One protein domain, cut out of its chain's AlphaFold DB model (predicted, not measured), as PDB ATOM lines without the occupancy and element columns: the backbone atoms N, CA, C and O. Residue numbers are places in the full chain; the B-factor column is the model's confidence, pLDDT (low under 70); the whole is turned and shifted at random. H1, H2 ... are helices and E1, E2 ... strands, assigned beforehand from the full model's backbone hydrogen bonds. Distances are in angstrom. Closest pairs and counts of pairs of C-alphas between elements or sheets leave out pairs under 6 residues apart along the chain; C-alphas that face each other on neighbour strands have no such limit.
ATOM      1  N   GLU A 172      80.966 108.446 144.484       90.75
ATOM      2  CA  GLU A 172      82.239 108.363 145.196       90.75
ATOM      3  C   GLU A 172      82.032 108.483 146.710       90.75
ATOM      4  O   GLU A 172      82.662 107.735 147.458       90.75
ATOM      5  N   ASP A 173      81.089 109.326 147.150       92.50
ATOM      6  CA  ASP A 173      80.685 109.412 148.556       92.50
ATOM      7  C   ASP A 173      80.120 108.066 149.045       92.50
ATOM      8  O   ASP A 173      80.521 107.566 150.098       92.50
ATOM      9  N   MET A 174      79.256 107.420 148.251       94.38
ATOM     10  CA  MET A 174      78.683 106.107 148.583       94.38
ATOM     11  C   MET A 174      79.749 105.005 148.661       94.38
ATOM     12  O   MET A 174      79.760 104.224 149.615       94.38
ATOM     13  N   PHE A 175      80.682 104.948 147.707       93.75
ATOM     14  CA  PHE A 175      81.779 103.975 147.760       93.75
ATOM     15  C   PHE A 175      82.694 104.201 148.959       93.75
ATOM     16  O   PHE A 175      83.031 103.248 149.667       93.75
ATOM     17  N   ALA A 176      83.063 105.454 149.224       92.94
ATOM     18  CA  ALA A 176      83.886 105.797 150.372       92.94
ATOM     19  C   ALA A 176      83.186 105.413 151.686       92.94
ATOM     20  O   ALA A 176      83.821 104.836 152.571       92.94
ATOM     21  N   ALA A 177      81.870 105.635 151.789       95.44
ATOM     22  CA  ALA A 177      81.072 105.215 152.936       95.44
ATOM     23  C   ALA A 177      81.064 103.689 153.105       95.44
ATOM     24  O   ALA A 177      81.296 103.208 154.211       95.44
ATOM     25  N   ILE A 178      80.873 102.911 152.036       95.81
ATOM     26  CA  ILE A 178      80.905 101.440 152.110       95.81
ATOM     27  C   ILE A 178      82.279 100.940 152.566       95.81
ATOM     28  O   ILE A 178      82.368 100.079 153.444       95.81
ATOM     29  N   HIS A 179      83.364 101.485 152.013       94.25
ATOM     30  CA  HIS A 179      84.714 101.088 152.404       94.25
ATOM     31  C   HIS A 179      85.031 101.454 153.858       94.25
ATOM     32  O   HIS A 179      85.556 100.612 154.593       94.25
ATOM     33  N   LEU A 180      84.665 102.666 154.286       94.62
ATOM     34  CA  LEU A 180      84.805 103.109 155.670       94.62
ATOM     35  C   LEU A 180      83.973 102.236 156.620       94.62
ATOM     36  O   LEU A 180      84.478 101.781 157.646       94.62
ATOM     37  N   GLY A 181      82.717 101.967 156.266       94.44
ATOM     38  CA  GLY A 181      81.804 101.137 157.043       94.44
ATOM     39  C   GLY A 181      82.331  99.718 157.195       94.44
ATOM     40  O   GLY A 181      82.362  99.189 158.301       94.44
ATOM     41  N   GLY A 182      82.865  99.128 156.124       93.50
ATOM     42  CA  GLY A 182      83.538  97.834 156.190       93.50
ATOM     43  C   GLY A 182      84.758  97.827 157.117       93.50
ATOM     44  O   GLY A 182      84.980  96.844 157.825       93.50
ATOM     45  N   ALA A 183      85.531  98.918 157.158       93.06
ATOM     46  CA  ALA A 183      86.684  99.049 158.050       93.06
ATOM     47  C   ALA A 183      86.280  99.211 159.527       93.06
ATOM     48  O   ALA A 183      86.878  98.572 160.390       93.06
ATOM     49  N   ILE A 184      85.261 100.027 159.819       92.19
ATOM     50  CA  ILE A 184      84.806 100.320 161.189       92.19
ATOM     51  C   ILE A 184      83.943  99.192 161.760       92.19
ATOM     52  O   ILE A 184      84.118  98.787 162.907       92.19
ATOM     53  N   LEU A 185      82.976  98.691 160.987       92.69
ATOM     54  CA  LEU A 185      82.011  97.696 161.461       92.69
ATOM     55  C   LEU A 185      82.584  96.270 161.438       92.69
ATOM     56  O   LEU A 185      82.119  95.411 162.196       92.69
ATOM     57  N   GLY A 186      83.618  96.042 160.625       88.75
ATOM     58  CA  GLY A 186      84.398  94.812 160.591       88.75
ATOM     59  C   GLY A 186      83.712  93.648 159.873       88.75
ATOM     60  O   GLY A 186      82.678  93.796 159.226       88.75
ATOM     61  N   LYS A 187      84.307  92.455 160.002       93.25
ATOM     62  CA  LYS A 187      83.953  91.246 159.231       93.25
ATOM     63  C   LYS A 187      82.511  90.760 159.399       93.25
ATOM     64  O   LYS A 187      82.059  89.988 158.571       93.25
ATOM     65  N   SER A 188      81.821  91.155 160.466       91.00
ATOM     66  CA  SER A 188      80.421  90.784 160.689       91.00
ATOM     67  C   SER A 188      79.427  91.661 159.924       91.00
ATOM     68  O   SER A 188      78.247  91.336 159.894       91.00
ATOM     69  N   SER A 189      79.877  92.770 159.330       93.69
ATOM     70  CA  SER A 189      79.029  93.688 158.570       93.69
ATOM     71  C   SER A 189      78.981  93.318 157.093       93.69
ATOM     72  O   SER A 189      80.007  92.993 156.486       93.69
ATOM     73  N   MET A 190      77.807  93.483 156.480       93.75
ATOM     74  CA  MET A 190      77.644  93.368 155.029       93.75
ATOM     75  C   MET A 190      78.591  94.325 154.283       93.75
ATOM     76  O   MET A 190      79.187  93.933 153.278       93.75
ATOM     77  N   LEU A 191      78.852  95.521 154.828       95.31
ATOM     78  CA  LEU A 191      79.730  96.521 154.208       95.31
ATOM     79  C   LEU A 191      81.182  96.047 154.075       95.31
ATOM     80  O   LEU A 191      81.873  96.437 153.137       95.31
ATOM     81  N   TYR A 192      81.660  95.167 154.964       93.88
ATOM     82  CA  TYR A 192      83.000  94.584 154.839       93.88
ATOM     83  C   TYR A 192      83.107  93.666 153.621       93.88
ATOM     84  O   TYR A 192      84.079  93.733 152.863       93.88
ATOM     85  N   HIS A 193      82.100  92.820 153.414       92.81
ATOM     86  CA  HIS A 193      82.037  91.930 152.260       92.81
ATOM     87  C   HIS A 193      81.818  92.718 150.969       92.81
ATOM     88  O   HIS A 193      82.503  92.470 149.975       92.81
ATOM     89  N   LEU A 194      80.947  93.725 151.018       93.44
ATOM     90  CA  LEU A 194      80.665  94.590 149.884       93.44
ATOM     91  C   LEU A 194      81.885  95.407 149.459       93.44
ATOM     92  O   LEU A 194      82.204  95.481 148.278       93.44
ATOM     93  N   SER A 195      82.634  95.939 150.425       93.06
ATOM     94  CA  SER A 195      83.899  96.642 150.195       93.06
ATOM     95  C   SER A 195      84.904  95.777 149.422       93.06
ATOM     96  O   SER A 195      85.558  96.264 148.499       93.06
ATOM     97  N   LYS A 196      85.001  94.478 149.740       90.62
ATOM     98  CA  LYS A 196      85.853  93.536 148.990       90.62
ATOM     99  C   LYS A 196      85.333  93.266 147.584       90.62
ATOM    100  O   LYS A 196      86.133  93.228 146.655       90.62
ATOM    101  N   TYR A 197      84.023  93.083 147.442       89.38
ATOM    102  CA  TYR A 197      83.379  92.866 146.148       89.38
ATOM    103  C   TYR A 197      83.571  94.061 145.209       89.38
ATOM    104  O   TYR A 197      83.983  93.890 144.071       89.38
ATOM    105  N   ILE A 198      83.361  95.284 145.697       88.94
ATOM    106  CA  ILE A 198      83.559  96.506 144.906       88.94
ATOM    107  C   ILE A 198      85.005  96.597 144.410       88.94
ATOM    108  O   ILE A 198      85.236  96.888 143.242       88.94
ATOM    109  N   ARG A 199      85.986  96.271 145.262       85.50
ATOM    110  CA  ARG A 199      87.409  96.270 144.882       85.50
ATOM    111  C   ARG A 199      87.767  95.224 143.826       85.50
ATOM    112  O   ARG A 199      88.763  95.409 143.137       85.50
ATOM    113  N   SER A 200      87.014  94.127 143.719       83.81
ATOM    114  CA  SER A 200      87.249  93.111 142.686       83.81
ATOM    115  C   SER A 200      86.560  93.431 141.360       83.81
ATOM    116  O   SER A 200      86.801  92.741 140.369       83.81
ATOM    117  N   LYS A 201      85.714  94.467 141.311       81.25
ATOM    118  CA  LYS A 201      85.042  94.904 140.088       81.25
ATOM    119  C   LYS A 201      85.864  95.966 139.369       81.25
ATOM    120  O   LYS A 201      86.382  96.896 139.974       81.25
ATOM    121  N   ILE A 202      85.931  95.833 138.045       73.94
ATOM    122  CA  ILE A 202      86.608  96.796 137.166       73.94
ATOM    123  C   ILE A 202      85.810  98.104 137.097       73.94
ATOM    124  O   ILE A 202      86.391  99.185 137.055       73.94
ATOM    125  N   TYR A 203      84.477  98.013 137.083       79.00
ATOM    126  CA  TYR A 203      83.611  99.175 136.962       79.00
ATOM    127  C   TYR A 203      82.215  98.917 137.536       79.00
ATOM    128  O   TYR A 203      81.623  97.865 137.302       79.00
ATOM    129  N   ILE A 204      81.691  99.909 138.256       83.12
ATOM    130  CA  ILE A 204      80.302  99.984 138.717       83.12
ATOM    131  C   ILE A 204      79.775 101.350 138.270       83.12
ATOM    132  O   ILE A 204      80.293 102.398 138.680       83.12
ATOM    133  N   SER A 205      78.775 101.359 137.388       84.00
ATOM    134  CA  SER A 205      78.220 102.611 136.855       84.00
ATOM    135  C   SER A 205      77.310 103.293 137.849       84.00
ATOM    136  O   SER A 205      77.480 104.492 138.068       84.00
ATOM    137  N   LYS A 206      76.368 102.544 138.433       88.56
ATOM    138  CA  LYS A 206      75.331 103.085 139.308       88.56
ATOM    139  C   LYS A 206      75.377 102.387 140.653       88.56
ATOM    140  O   LYS A 206      75.566 101.175 140.741       88.56
ATOM    141  N   ILE A 207      75.189 103.192 141.684       92.56
ATOM    142  CA  ILE A 207      74.975 102.742 143.044       92.56
ATOM    143  C   ILE A 207      73.915 103.640 143.667       92.56
ATOM    144  O   ILE A 207      73.936 104.856 143.465       92.56
ATOM    145  N   SER A 208      72.996 103.031 144.397       92.31
ATOM    146  CA  SER A 208      72.072 103.725 145.278       92.31
ATOM    147  C   SER A 208      72.059 103.025 146.624       92.31
ATOM    148  O   SER A 208      72.199 101.804 146.710       92.31
ATOM    149  N   ILE A 209      71.923 103.821 147.673       92.94
ATOM    150  CA  ILE A 209      71.734 103.362 149.041       92.94
ATOM    151  C   ILE A 209      70.433 104.018 149.474       92.94
ATOM    152  O   ILE A 209      70.329 105.237 149.358       92.94
ATOM    153  N   SER A 210      69.461 103.212 149.880       88.62
ATOM    154  CA  SER A 210      68.143 103.675 150.303       88.62
ATOM    155  C   SER A 210      67.616 102.772 151.398       88.62
ATOM    156  O   SER A 210      67.738 101.559 151.292       88.62
ATOM    157  N   GLU A 211      67.015 103.348 152.437       83.38
ATOM    158  CA  GLU A 211      66.361 102.600 153.521       83.38
ATOM    159  C   GLU A 211      67.257 101.487 154.107       83.38
ATOM    160  O   GLU A 211      68.102 101.771 154.960       83.38
ATOM    161  N   ASN A 212      67.084 100.247 153.623       88.88
ATOM    162  CA  ASN A 212      67.760  99.025 154.061       88.88
ATOM    163  C   ASN A 212      68.450  98.251 152.919       88.88
ATOM    164  O   ASN A 212      68.841  97.094 153.117       88.88
ATOM    165  N   ASP A 213      68.583  98.835 151.725       92.06
ATOM    166  CA  ASP A 213      69.210  98.189 150.576       92.06
ATOM    167  C   ASP A 213      70.266  99.043 149.856       92.06
ATOM    168  O   ASP A 213      70.282 100.275 149.859       92.06
ATOM    169  N   ILE A 214      71.234  98.336 149.277       93.75
ATOM    170  CA  ILE A 214      72.249  98.876 148.381       93.75
ATOM    171  C   ILE A 214      72.034  98.207 147.040       93.75
ATOM    172  O   ILE A 214      72.165  96.985 146.925       93.75
ATOM    173  N   ILE A 215      71.743  99.008 146.026       92.00
ATOM    174  CA  ILE A 215      71.554  98.533 144.662       92.00
ATOM    175  C   ILE A 215      72.768  98.963 143.855       92.00
ATOM    176  O   ILE A 215      73.134 100.137 143.838       92.00
ATOM    177  N   MET A 216      73.405  98.008 143.184       90.31
ATOM    178  CA  MET A 216      74.507  98.274 142.264       90.31
ATOM    179  C   MET A 216      74.197  97.692 140.899       90.31
ATOM    180  O   MET A 216      73.853  96.511 140.798       90.31
ATOM    181  N   SER A 217      74.391  98.498 139.857       85.69
ATOM    182  CA  SER A 217      74.225  98.042 138.484       85.69
ATOM    183  C   SER A 217      75.345  98.474 137.544       85.69
ATOM    184  O   SER A 217      76.036  99.485 137.749       85.69
ATOM    185  N   ASP A 218      75.527  97.658 136.505       79.94
ATOM    186  CA  ASP A 218      76.354  97.976 135.346       79.94
ATOM    187  C   ASP A 218      75.648  98.970 134.405       79.94
ATOM    188  O   ASP A 218      74.522  99.414 134.641       79.94
ATOM    189  N   THR A 219      76.350  99.417 133.359       69.75
ATOM    190  CA  THR A 219      75.903 100.576 132.556       69.75
ATOM    191  C   THR A 219      74.624 100.279 131.782       69.75
ATOM    192  O   THR A 219      73.920 101.198 131.369       69.75
ATOM    193  N   PHE A 220      74.328  98.995 131.606       70.19
ATOM    194  CA  PHE A 220      73.200  98.487 130.845       70.19
ATOM    195  C   PHE A 220      72.126  97.857 131.741       70.19
ATOM    196  O   PHE A 220      71.215  97.231 131.207       70.19
ATOM    197  N   ASP A 221      72.252  97.993 133.067       68.94
ATOM    198  CA  ASP A 221      71.398  97.376 134.087       68.94
ATOM    199  C   ASP A 221      71.193  95.852 133.887       68.94
ATOM    200  O   ASP A 221      70.159  95.291 134.247       68.94
ATOM    201  N   ARG A 222      72.186  95.162 133.305       67.25
ATOM    202  CA  ARG A 222      72.162  93.711 133.029       67.25
ATOM    203  C   ARG A 222      72.475  92.893 134.272       67.25
ATOM    204  O   ARG A 222      71.900  91.829 134.473       67.25
ATOM    205  N   GLU A 223      73.386  93.400 135.097       71.06
ATOM    206  CA  GLU A 223      73.666  92.872 136.429       71.06
ATOM    207  C   GLU A 223      73.169  93.885 137.457       71.06
ATOM    208  O   GLU A 223      73.818  94.901 137.684       71.06
ATOM    209  N   CYS A 224      72.021  93.608 138.075       80.50
ATOM    210  CA  CYS A 224      71.526  94.353 139.228       80.50
ATOM    211  C   CYS A 224      71.743  93.503 140.480       80.50
ATOM    212  O   CYS A 224      71.167  92.422 140.610       80.50
ATOM    213  N   ASN A 225      72.606  93.970 141.380       85.56
ATOM    214  CA  ASN A 225      72.877  93.305 142.646       85.56
ATOM    215  C   ASN A 225      72.267  94.123 143.781       85.56
ATOM    216  O   ASN A 225      72.677  95.261 144.013       85.56
ATOM    217  N   THR A 226      71.316  93.522 144.491       90.50
ATOM    218  CA  THR A 226      70.708  94.102 145.690       90.50
ATOM    219  C   THR A 226      71.343  93.485 146.929       90.50
ATOM    220  O   THR A 226      71.407  92.263 147.069       90.50
ATOM    221  N   HIS A 227      71.802  94.333 147.843       91.81
ATOM    222  CA  HIS A 227      72.401  93.926 149.107       91.81
ATOM    223  C   HIS A 227      71.650  94.565 150.267       91.81
ATOM    224  O   HIS A 227      71.614  95.784 150.384       91.81
ATOM    225  N   PHE A 228      71.099  93.739 151.152       93.00
ATOM    226  CA  PHE A 228      70.362  94.213 152.318       93.00
ATOM    227  C   PHE A 228      71.285  94.449 153.512       93.00
ATOM    228  O   PHE A 228      72.239  93.695 153.732       93.00
ATOM    229  N   PHE A 229      70.980  95.472 154.301       93.62
ATOM    230  CA  PHE A 229      71.664  95.773 155.553       93.62
ATOM    231  C   PHE A 229      70.677  96.046 156.690       93.62
ATOM    232  O   PHE A 229      69.488  96.247 156.459       93.62
ATOM    233  N   GLY A 230      71.169  95.998 157.931       93.44
ATOM    234  CA  GLY A 230      70.352  96.212 159.124       93.44
ATOM    235  C   GLY A 230      70.583  97.570 159.785       93.44
ATOM    236  O   GLY A 230      71.357  98.405 159.313       93.44
ATOM    237  N   ASP A 231      69.965  97.756 160.951       93.88
ATOM    238  CA  ASP A 231      69.981  99.013 161.715       93.88
ATOM    239  C   ASP A 231      71.390  99.534 162.034       93.88
ATOM    240  O   ASP A 231      71.619 100.740 162.153       93.88
ATOM    241  N   ARG A 232      72.360  98.625 162.188       94.56
ATOM    242  CA  ARG A 232      73.753  98.974 162.486       94.56
ATOM    243  C   ARG A 232      74.388  99.745 161.328       94.56
ATOM    244  O   ARG A 232      75.013 100.781 161.558       94.56
ATOM    245  N   GLU A 233      74.242  99.244 160.108       95.25
ATOM    246  CA  GLU A 233      74.695  99.897 158.883       95.25
ATOM    247  C   GLU A 233      73.871 101.147 158.570       95.25
ATOM    248  O   GLU A 233      74.453 102.161 158.199       95.25
ATOM    249  N   ALA A 234      72.554 101.122 158.801       94.56
ATOM    250  CA  ALA A 234      71.707 102.302 158.638       94.56
ATOM    251  C   ALA A 234      72.187 103.455 159.540       94.56
ATOM    252  O   ALA A 234      72.481 104.566 159.092       94.56
ATOM    253  N   LYS A 235      72.418 103.175 160.828       93.94
ATOM    254  CA  LYS A 235      72.982 104.167 161.750       93.94
ATOM    255  C   LYS A 235      74.334 104.692 161.261       93.94
ATOM    256  O   LYS A 235      74.587 105.892 161.375       93.94
ATOM    257  N   PHE A 236      75.178 103.828 160.699       95.12
ATOM    258  CA  PHE A 236      76.449 104.239 160.105       95.12
ATOM    259  C   PHE A 236      76.240 105.177 158.904       95.12
ATOM    260  O   PHE A 236      76.823 106.260 158.875       95.12
ATOM    261  N   PHE A 237      75.384 104.825 157.945       95.38
ATOM    262  CA  PHE A 237      75.132 105.668 156.779       95.38
ATOM    263  C   PHE A 237      74.536 107.024 157.164       95.38
ATOM    264  O   PHE A 237      74.998 108.036 156.645       95.38
ATOM    265  N   SER A 238      73.653 107.094 158.168       92.75
ATOM    266  CA  SER A 238      73.078 108.377 158.623       92.75
ATOM    267  C   SER A 238      74.123 109.351 159.170       92.75
ATOM    268  O   SER A 238      73.928 110.567 159.184       92.75
ATOM    269  N   GLN A 239      75.262 108.819 159.614       93.44
ATOM    270  CA  GLN A 239      76.374 109.610 160.111       93.44
ATOM    271  C   GLN A 239      77.280 110.125 158.983       93.44
ATOM    272  O   GLN A 239      77.862 111.202 159.130       93.44
ATOM    273  N   TYR A 240      77.424 109.374 157.888       93.81
ATOM    274  CA  TYR A 240      78.463 109.595 156.874       93.81
ATOM    275  C   TYR A 240      77.940 109.929 155.471       93.81
ATOM    276  O   TYR A 240      78.727 110.382 154.643       93.81
ATOM    277  N   LEU A 241      76.644 109.771 155.209       92.81
ATOM    278  CA  LEU A 241      75.992 110.117 153.950       92.81
ATOM    279  C   LEU A 241      74.863 111.117 154.180       92.81
ATOM    280  O   LEU A 241      74.189 111.111 155.210       92.81
TER     281      LEU A 241
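AT A GLANCE: This is residues 172 to 241 of the 244 residues of an uncharacterized protein of Colwellia demingiae (UniProt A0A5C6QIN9). A small antiparallel sheet of three strands, E1, E2 and E3, has two helices, H1 and H2, over one face, packed on each other as a V that meets near the end of H1 and the start of H2. A third helix, H3, lies across one end of the sheet, and the E2 to E3 turn reaches out at the other end. The printed part has 70 residues, in the order H1 H2 E1 E2 E3 H3; the class is mixed, helices and strands. It is compact, with a radius of gyration of the C-alphas of 11.4 A, and spans 31 by 23 by 19 A.

IN THESE COORDINATES: E1 is residues 206 to 210, E2 213 to 217 and E3 224 to 228, each 13.1 A long. H1, residues 172 to 185, is 19.5 A long and begins at C-alpha 172 (82.239, 108.363, 145.196). H2, residues 190 to 200, is 15.6 A long. H3, residues 231 to 240, is 14.4 A long and ends at C-alpha 240 (78.463, 109.595, 156.874).

HOW THE PARTS SIT: The sheet runs E1, E2, E3, a meander, each strand the antiparallel neighbour of the one before. In the hairpin of E1 and E2, N 208 and O 215 are 3.0 A apart, within hydrogen-bond range. In the hairpin of E2 and E3, N 214 and O 227 are 2.8 A apart, also within range. H1 only grazes the sheet with residues 172 to 178, and H2 with residues 190 to 198. H1 and H2 touch, closest at the C-alphas of Gly 182 and Tyr 192, 3.6 A, at a steep tilt of 54 degrees, opposite ways. H1 touches H3 with residues 177 to 181 alone; the closest C-alphas, of Ala 177 and Tyr 240, are 6.4 A apart. In H1, H2 and H3 every O i to N i+4 pair is within hydrogen-bond range.

THE WHOLE: The two C-alphas farthest apart, those of Ile 184 and Phe 220, are 32.5 A apart. The printed part has no cut and no long link. Confidence is under 70 at residue 219 and residues 221 to 222.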